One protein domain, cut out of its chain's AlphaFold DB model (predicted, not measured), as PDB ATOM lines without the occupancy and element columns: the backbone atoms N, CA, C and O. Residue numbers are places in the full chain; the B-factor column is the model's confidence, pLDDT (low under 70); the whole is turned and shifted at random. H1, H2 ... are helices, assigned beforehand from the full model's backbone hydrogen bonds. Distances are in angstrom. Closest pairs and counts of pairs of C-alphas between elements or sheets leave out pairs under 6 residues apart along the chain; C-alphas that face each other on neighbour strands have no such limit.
ATOM      1  N   PRO A 453     141.027 117.628 190.359       82.38
ATOM      2  CA  PRO A 453     142.359 117.077 190.140       82.38
ATOM      3  C   PRO A 453     143.322 118.161 189.627       82.38
ATOM      4  O   PRO A 453     142.885 119.082 188.937       82.38
ATOM      5  N   PRO A 454     144.634 118.068 189.905       84.94
ATOM      6  CA  PRO A 454     145.609 119.032 189.405       84.94
ATOM      7  C   PRO A 454     145.606 119.082 187.870       84.94
ATOM      8  O   PRO A 454     145.558 118.050 187.202       84.94
ATOM      9  N   LEU A 455     145.682 120.290 187.295       84.69
ATOM     10  CA  LEU A 455     145.683 120.472 185.834       84.69
ATOM     11  C   LEU A 455     146.914 119.843 185.175       84.69
ATOM     12  O   LEU A 455     146.835 119.350 184.052       84.69
ATOM     13  N   CYS A 456     148.055 119.874 185.859       87.25
ATOM     14  CA  CYS A 456     149.280 119.225 185.421       87.25
ATOM     15  C   CYS A 456     150.099 118.738 186.613       87.25
ATOM     16  O   CYS A 456     149.901 119.174 187.742       87.25
ATOM     17  N   CYS A 457     151.099 117.907 186.335       85.31
ATOM     18  CA  CYS A 457     151.989 117.338 187.346       85.31
ATOM     19  C   CYS A 457     152.956 118.353 187.987       85.31
ATOM     20  O   CYS A 457     153.779 117.964 188.808       85.31
ATOM     21  N   CYS A 458     152.929 119.630 187.584       88.25
ATOM     22  CA  CYS A 458     153.806 120.661 188.151       88.25
ATOM     23  C   CYS A 458     153.262 121.288 189.442       88.25
ATOM     24  O   CYS A 458     154.003 122.020 190.090       88.25
ATOM     25  N   GLY A 459     151.997 121.042 189.789       81.50
ATOM     26  CA  GLY A 459     151.353 121.581 190.984       81.50
ATOM     27  C   GLY A 459     150.672 120.484 191.797       81.50
ATOM     28  O   GLY A 459     150.277 119.458 191.244       81.50
ATOM     29  N   SER A 460     150.553 120.713 193.103       80.69
ATOM     30  CA  SER A 460     149.799 119.860 194.027       80.69
ATOM     31  C   SER A 460     148.296 120.042 193.851       80.69
ATOM     32  O   SER A 460     147.567 119.057 193.763       80.69
ATOM     33  N   ASP A 461     147.854 121.294 193.717       82.19
ATOM     34  CA  ASP A 461     146.446 121.640 193.591       82.19
ATOM     35  C   ASP A 461     146.101 122.083 192.162       82.19
ATOM     36  O   ASP A 461     146.934 122.595 191.406       82.19
ATOM     37  N   PHE A 462     144.817 121.970 191.801       83.56
ATOM     38  CA  PHE A 462     144.265 122.493 190.540       83.56
ATOM     39  C   PHE A 462     144.689 123.945 190.249       83.56
ATOM     40  O   PHE A 462     144.937 124.307 189.098       83.56
ATOM     41  N   TRP A 463     144.822 124.768 191.293       80.75
ATOM     42  CA  TRP A 463     145.117 126.199 191.196       80.75
ATOM     43  C   TRP A 463     146.611 126.553 191.129       80.75
ATOM     44  O   TRP A 463     146.924 127.712 190.857       80.75
ATOM     45  N   ASP A 464     147.511 125.589 191.338       83.38
ATOM     46  CA  ASP A 464     148.967 125.814 191.378       83.38
ATOM     47  C   ASP A 464     149.608 125.834 189.983       83.38
ATOM     48  O   ASP A 464     150.740 126.283 189.795       83.38
ATOM     49  N   SER A 465     148.879 125.359 188.973       84.06
ATOM     50  CA  SER A 465     149.343 125.363 187.587       84.06
ATOM     51  C   SER A 465     149.286 126.783 187.009       84.06
ATOM     52  O   SER A 465     148.214 127.378 186.943       84.06
ATOM     53  N   HIS A 466     150.411 127.330 186.537       82.56
ATOM     54  CA  HIS A 466     150.443 128.626 185.847       82.56
ATOM     55  C   HIS A 466     151.369 128.587 184.622       82.56
ATOM     56  O   HIS A 466     152.495 128.101 184.728       82.56
ATOM     57  N   PRO A 467     150.972 129.156 183.467       84.44
ATOM     58  CA  PRO A 467     151.796 129.131 182.256       84.44
ATOM     59  C   PRO A 467     153.198 129.727 182.410       84.44
ATOM     60  O   PRO A 467     154.124 129.302 181.724       84.44
ATOM     61  N   ASP A 468     153.350 130.691 183.317       84.75
ATOM     62  CA  ASP A 468     154.621 131.383 183.565       84.75
ATOM     63  C   ASP A 468     155.492 130.723 184.645       84.75
ATOM     64  O   ASP A 468     156.672 131.051 184.745       84.75
ATOM     65  N   THR A 469     154.937 129.813 185.454       86.88
ATOM     66  CA  THR A 469     155.654 129.177 186.580       86.88
ATOM     67  C   THR A 469     155.773 127.659 186.454       86.88
ATOM     68  O   THR A 469     156.588 127.060 187.152       86.88
ATOM     69  N   CYS A 470     154.999 127.025 185.568       88.50
ATOM     70  CA  CYS A 470     155.117 125.600 185.273       88.50
ATOM     71  C   CYS A 470     156.503 125.254 184.702       88.50
ATOM     72  O   CYS A 470     157.142 126.071 184.041       88.50
ATOM     73  N   ALA A 471     156.955 124.015 184.918       90.31
ATOM     74  CA  ALA A 471     158.230 123.538 184.382       90.31
ATOM     75  C   ALA A 471     158.264 123.623 182.845       90.31
ATOM     76  O   ALA A 471     157.238 123.427 182.200       90.31
ATOM     77  N   ASN A 472     159.445 123.830 182.250       88.88
ATOM     78  CA  ASN A 472     159.598 124.029 180.798       88.88
ATOM     79  C   ASN A 472     158.961 122.924 179.929       88.88
ATOM     80  O   ASN A 472     158.501 123.207 178.828       88.88
ATOM     81  N   ASN A 473     158.919 121.682 180.425       90.06
ATOM     82  CA  ASN A 473     158.343 120.530 179.716       90.06
ATOM     83  C   ASN A 473     156.828 120.366 179.940       90.06
ATOM     84  O   ASN A 473     156.218 119.436 179.420       90.06
ATOM     85  N   CYS A 474     156.212 121.230 180.743       90.94
ATOM     86  CA  CYS A 474     154.784 121.196 181.005       90.94
ATOM     87  C   CYS A 474     154.002 121.681 179.785       90.94
ATOM     88  O   CYS A 474     154.305 122.724 179.211       90.94
ATOM     89  N   MET A 475     152.914 120.985 179.461       87.88
ATOM     90  CA  MET A 475     151.991 121.349 178.380       87.88
ATOM     91  C   MET A 475     151.393 122.765 178.499       87.88
ATOM     92  O   MET A 475     150.932 123.327 177.503       87.88
ATOM     93  N   PHE A 476     151.415 123.355 179.698       88.19
ATOM     94  CA  PHE A 476     150.941 124.715 179.949       88.19
ATOM     95  C   PHE A 476     152.044 125.778 179.950       88.19
ATOM     96  O   PHE A 476     151.710 126.961 179.905       88.19
ATOM     97  N   TYR A 477     153.329 125.407 179.957       90.25
ATOM     98  CA  TYR A 477     154.429 126.373 179.981       90.25
ATOM     99  C   TYR A 477     154.394 127.287 178.752       90.25
ATOM    100  O   TYR A 477     154.351 126.819 177.613       90.25
ATOM    101  N   LYS A 478     154.354 128.604 178.988       87.50
ATOM    102  CA  LYS A 478     154.169 129.660 177.972       87.50
ATOM    103  C   LYS A 478     152.956 129.462 177.051       87.50
ATOM    104  O   LYS A 478     152.831 130.134 176.026       87.50
ATOM    105  N   ASN A 479     152.021 128.584 177.413       86.94
ATOM    106  CA  ASN A 479     150.849 128.259 176.616       86.94
ATOM    107  C   ASN A 479     149.569 128.692 177.338       86.94
ATOM    108  O   ASN A 479     148.744 127.879 177.763       86.94
ATOM    109  N   HIS A 480     149.382 130.012 177.437       84.38
ATOM    110  CA  HIS A 480     148.201 130.612 178.068       84.38
ATOM    111  C   HIS A 480     146.887 130.167 177.413       84.38
ATOM    112  O   HIS A 480     145.867 130.097 178.090       84.38
ATOM    113  N   LYS A 481     146.898 129.820 176.117       86.12
ATOM    114  CA  LYS A 481     145.704 129.358 175.395       86.12
ATOM    115  C   LYS A 481     145.263 127.970 175.848       86.12
ATOM    116  O   LYS A 481     144.077 127.769 176.088       86.12
ATOM    117  N   ALA A 482     146.189 127.017 175.962       85.69
ATOM    118  CA  ALA A 482     145.868 125.677 176.455       85.69
ATOM    119  C   ALA A 482     145.405 125.722 177.916       85.69
ATOM    120  O   ALA A 482     144.396 125.109 178.257       85.69
ATOM    121  N   TYR A 483     146.089 126.518 178.741       85.12
ATOM    122  CA  TYR A 483     145.726 126.718 180.142       85.12
ATOM    123  C   TYR A 483     144.337 127.350 180.296       85.12
ATOM    124  O   TYR A 483     143.503 126.834 181.034       85.12
ATOM    125  N   ALA A 484     144.045 128.415 179.541       84.12
ATOM    126  CA  ALA A 484     142.739 129.065 179.566       84.12
ATOM    127  C   ALA A 484     141.613 128.121 179.126       84.12
ATOM    128  O   ALA A 484     140.566 128.108 179.763       84.12
ATOM    129  N   ARG A 485     141.822 127.293 178.091       85.19
ATOM    130  CA  ARG A 485     140.822 126.302 177.657       85.19
ATOM    131  C   ARG A 485     140.555 125.238 178.720       85.19
ATOM    132  O   ARG A 485     139.395 124.926 178.970       85.19
ATOM    133  N   ALA A 486     141.604 124.701 179.347       84.88
ATOM    134  CA  ALA A 486     141.462 123.710 180.413       84.88
ATOM    135  C   ALA A 486     140.705 124.296 181.616       84.88
ATOM    136  O   ALA A 486     139.739 123.705 182.095       84.88
ATOM    137  N   LEU A 487     141.073 125.513 182.029       80.81
ATOM    138  CA  LEU A 487     140.404 126.235 183.107       80.81
ATOM    139  C   LEU A 487     138.940 126.555 182.763       80.81
ATOM    140  O   LEU A 487     138.053 126.342 183.584       80.81
ATOM    141  N   GLN A 488     138.667 127.020 181.542       80.75
ATOM    142  CA  GLN A 488     137.320 127.343 181.073       80.75
ATOM    143  C   GLN A 488     136.420 126.108 181.016       80.75
ATOM    144  O   GLN A 488     135.251 126.207 181.381       80.75
ATOM    145  N   SER A 489     136.943 124.951 180.599       84.00
ATOM    146  CA  SER A 489     136.190 123.693 180.572       84.00
ATOM    147  C   SER A 489     135.736 123.279 181.971       84.00
ATOM    148  O   SER A 489     134.583 122.898 182.154       84.00
ATOM    149  N   VAL A 490     136.625 123.393 182.962       77.56
ATOM    150  CA  VAL A 490     136.318 123.040 184.353       77.56
ATOM    151  C   VAL A 490     135.354 124.044 184.975       77.56
ATOM    152  O   VAL A 490     134.334 123.643 185.522       77.56
ATOM    153  N   ILE A 491     135.599 125.346 184.804       75.94
ATOM    154  CA  ILE A 491     134.690 126.390 185.295       75.94
ATOM    155  C   ILE A 491     133.282 126.217 184.708       75.94
ATOM    156  O   ILE A 491     132.307 126.209 185.454       75.94
ATOM    157  N   SER A 492     133.177 125.973 183.400       77.31
ATOM    158  CA  SER A 492     131.882 125.769 182.735       77.31
ATOM    159  C   SER A 492     131.147 124.519 183.235       77.31
ATOM    160  O   SER A 492     129.925 124.466 183.150       77.31
ATOM    161  N   SER A 493     131.872 123.520 183.754       72.69
ATOM    162  CA  SER A 493     131.284 122.323 184.370       72.69
ATOM    163  C   SER A 493     130.870 122.523 185.833       72.69
ATOM    164  O   SER A 493     130.004 121.804 186.317       72.69
ATOM    165  N   CYS A 494     131.451 123.506 186.530       66.44
ATOM    166  CA  CYS A 494     131.116 123.846 187.916       66.44
ATOM    167  C   CYS A 494     129.978 124.881 188.031       66.44
ATOM    168  O   CYS A 494     129.368 124.992 189.091       66.44
ATOM    169  N   ASP A 495     129.662 125.618 186.962       61.69
ATOM    170  CA  ASP A 495     128.616 126.656 186.917       61.69
ATOM    171  C   ASP A 495     127.173 126.085 186.838       61.69
ATOM    172  O   ASP A 495     126.323 126.593 186.106       61.69
ATOM    173  N   ILE A 496     126.860 125.027 187.596       53.03
ATOM    174  CA  ILE A 496     125.569 124.318 187.499       53.03
ATOM    175  C   ILE A 496     124.395 125.065 188.179       53.03
ATOM    176  O   ILE A 496     123.253 124.665 187.965       53.03
ATOM    177  N   SER A 497     124.574 126.173 188.921       51.59
ATOM    178  CA  SER A 497     123.415 126.742 189.654       51.59
ATOM    179  C   SER A 497     123.226 128.252 189.806       51.59
ATOM    180  O   SER A 497     122.266 128.617 190.476       51.59
ATOM    181  N   ASP A 498     124.008 129.149 189.200       46.41
ATOM    182  CA  ASP A 498     123.768 130.589 189.412       46.41
ATOM    183  C   ASP A 498     123.348 131.303 188.127       46.41
ATOM    184  O   ASP A 498     124.152 131.566 187.229       46.41
ATOM    185  N   GLY A 499     122.066 131.666 188.063       51.38
ATOM    186  CA  GLY A 499     121.469 132.536 187.051       51.38
ATOM    187  C   GLY A 499     122.004 133.972 187.100       51.38
ATOM    188  O   GLY A 499     121.243 134.907 187.318       51.38
ATOM    189  N   ASN A 500     123.307 134.159 186.885       49.84
ATOM    190  CA  ASN A 500     123.945 135.467 186.798       49.84
ATOM    191  C   ASN A 500     124.781 135.554 185.510       49.84
ATOM    192  O   ASN A 500     125.962 135.205 185.446       49.84
ATOM    193  N   SER A 501     124.124 136.011 184.445       56.78
ATOM    194  CA  SER A 501     124.627 136.149 183.069       56.78
ATOM    195  C   SER A 501     125.907 136.991 182.935       56.78
ATOM    196  O   SER A 501     126.643 136.855 181.956       56.78
ATOM    197  N   THR A 502     126.229 137.811 183.932       53.38
ATOM    198  CA  THR A 502     127.392 138.708 183.990       53.38
ATOM    199  C   THR A 502     128.725 137.972 184.186       53.38
ATOM    200  O   THR A 502     129.735 138.379 183.609       53.38
ATOM    201  N   ALA A 503     128.744 136.858 184.928       54.19
ATOM    202  CA  ALA A 503     129.951 136.038 185.113       54.19
ATOM    203  C   ALA A 503     130.321 135.268 183.829       54.19
ATOM    204  O   ALA A 503     131.491 135.227 183.440       54.19
ATOM    205  N   ARG A 504     129.311 134.767 183.095       54.94
ATOM    206  CA  ARG A 504     129.480 134.127 181.773       54.94
ATOM    207  C   ARG A 504     130.136 135.065 180.753       54.94
ATOM    208  O   ARG A 504     131.013 134.639 180.003       54.94
ATOM    209  N   LEU A 505     129.746 136.342 180.744       55.84
ATOM    210  CA  LEU A 505     130.319 137.368 179.861       55.84
ATOM    211  C   LEU A 505     131.778 137.704 180.212       55.84
ATOM    212  O   LEU A 505     132.597 137.861 179.310       55.84
ATOM    213  N   ALA A 506     132.131 137.763 181.499       57.72
ATOM    214  CA  ALA A 506     133.501 138.038 181.936       57.72
ATOM    215  C   ALA A 506     134.482 136.916 181.539       57.72
ATOM    216  O   ALA A 506     135.567 137.200 181.030       57.72
ATOM    217  N   ILE A 507     134.076 135.650 181.687       57.88
ATOM    218  CA  ILE A 507     134.900 134.479 181.342       57.88
ATOM    219  C   ILE A 507     135.055 134.333 179.817       57.88
ATOM    220  O   ILE A 507     136.158 134.088 179.327       57.88
ATOM    221  N   HIS A 508     133.985 134.556 179.044       56.25
ATOM    222  CA  HIS A 508     134.046 134.532 177.576       56.25
ATOM    223  C   HIS A 508     134.932 135.657 177.007       56.25
ATOM    224  O   HIS A 508     135.710 135.440 176.075       56.25
ATOM    225  N   ASN A 509     134.887 136.855 177.601       55.81
ATOM    226  CA  ASN A 509     135.750 137.971 177.205       55.81
ATOM    227  C   ASN A 509     137.231 137.719 177.541       55.81
ATOM    228  O   ASN A 509     138.104 138.093 176.760       55.81
ATOM    229  N   LEU A 510     137.524 137.014 178.636       57.56
ATOM    230  CA  LEU A 510     138.878 136.581 179.006       57.56
ATOM    231  C   LEU A 510     139.517 135.644 177.964       57.56
ATOM    232  O   LEU A 510     140.709 135.758 177.684       57.56
ATOM    233  N   ALA A 511     138.729 134.764 177.339       54.06
ATOM    234  CA  ALA A 511     139.202 133.881 176.270       54.06
ATOM    235  C   ALA A 511     139.470 134.624 174.941       54.06
ATOM    236  O   ALA A 511     140.362 134.243 174.181       54.06
ATOM    237  N   SER A 512     138.735 135.709 174.672       51.69
ATOM    238  CA  SER A 512     138.801 136.459 173.407       51.69
ATOM    239  C   SER A 512     140.014 137.406 173.308       51.69
ATOM    240  O   SER A 512     140.560 137.622 172.226       51.69
ATOM    241  N   VAL A 513     140.526 137.905 174.440       48.41
ATOM    242  CA  VAL A 513     141.655 138.865 174.494       48.41
ATOM    243  C   VAL A 513     143.012 138.249 174.078       48.41
ATOM    244  O   VAL A 513     143.985 138.970 173.858       48.41
ATOM    245  N   HIS A 514     143.088 136.929 173.870       48.19
ATOM    246  CA  HIS A 514     144.302 136.223 173.429       48.19
ATOM    247  C   HIS A 514     144.312 135.794 171.944       48.19
ATOM    248  O   HIS A 514     145.186 135.020 171.530       48.19
ATOM    249  N   ALA A 515     143.388 136.288 171.113       37.09
ATOM    250  CA  ALA A 515     143.440 136.102 169.661       37.09
ATOM    251  C   ALA A 515     144.362 137.157 169.004       37.09
ATOM    252  O   ALA A 515     144.102 138.354 169.132       37.09
TER     253      ALA A 515
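This is residues 453 to 515 of the 521 residues of the protein "Coiled-coil domain-containing protein 15" of Chelonia mydas (UniProt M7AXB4). A loose helical hairpin, H1 and H2 side by side, has a head of loops, residues 453 to 479, at the end where H1 begins; the turn at the other end sticks out with residues 496 to 502. The printed part has 63 residues with two named helices, H1 then H2, and no named strand. The class is all helix, though the helices hold 27 of the 63 residues, under half. The whole is only just loose, close to compact, with a radius of gyration of the C-alphas of 12.9 A, and it is flat, spanning 39 by 27 by 13 A.

H1, the longest helix, is residues 480 to 494 and measures 20.8 A from first to last C-alpha. Its C-alpha 480 is at (148.201, 130.612, 178.068) and its C-alpha 494 at (131.116, 123.846, 187.916). H2 is residues 501 to 512, 17.2 A long, and its C-alpha 512 is at (138.801, 136.459, 173.407). Before H1, residues 453 to 479 hold no named element.

H1 and H2 touch and form a helical hairpin. They run opposite ways at a shallow tilt of 20 degrees, with their centres 12.0 A apart. H2 touches H1 with residues 507 to 511 alone, and the closest C-alphas of the two are those of Ala 484 and Ala 511, 6.8 A apart. In H1 and H2 every O i to N i+4 pair is within hydrogen-bond range.

The two C-alphas farthest apart are those of Asn 472 and Gly 499, 39.6 A. The printed part has no cut. The link from H1 to H2, 6 residues, is short but not tight. Residues 496 to 502, of which 501 and 502 belong to H2, stand free. The mean pLDDT of the printed part is 73.7, and residues 494 to 515 are under 70.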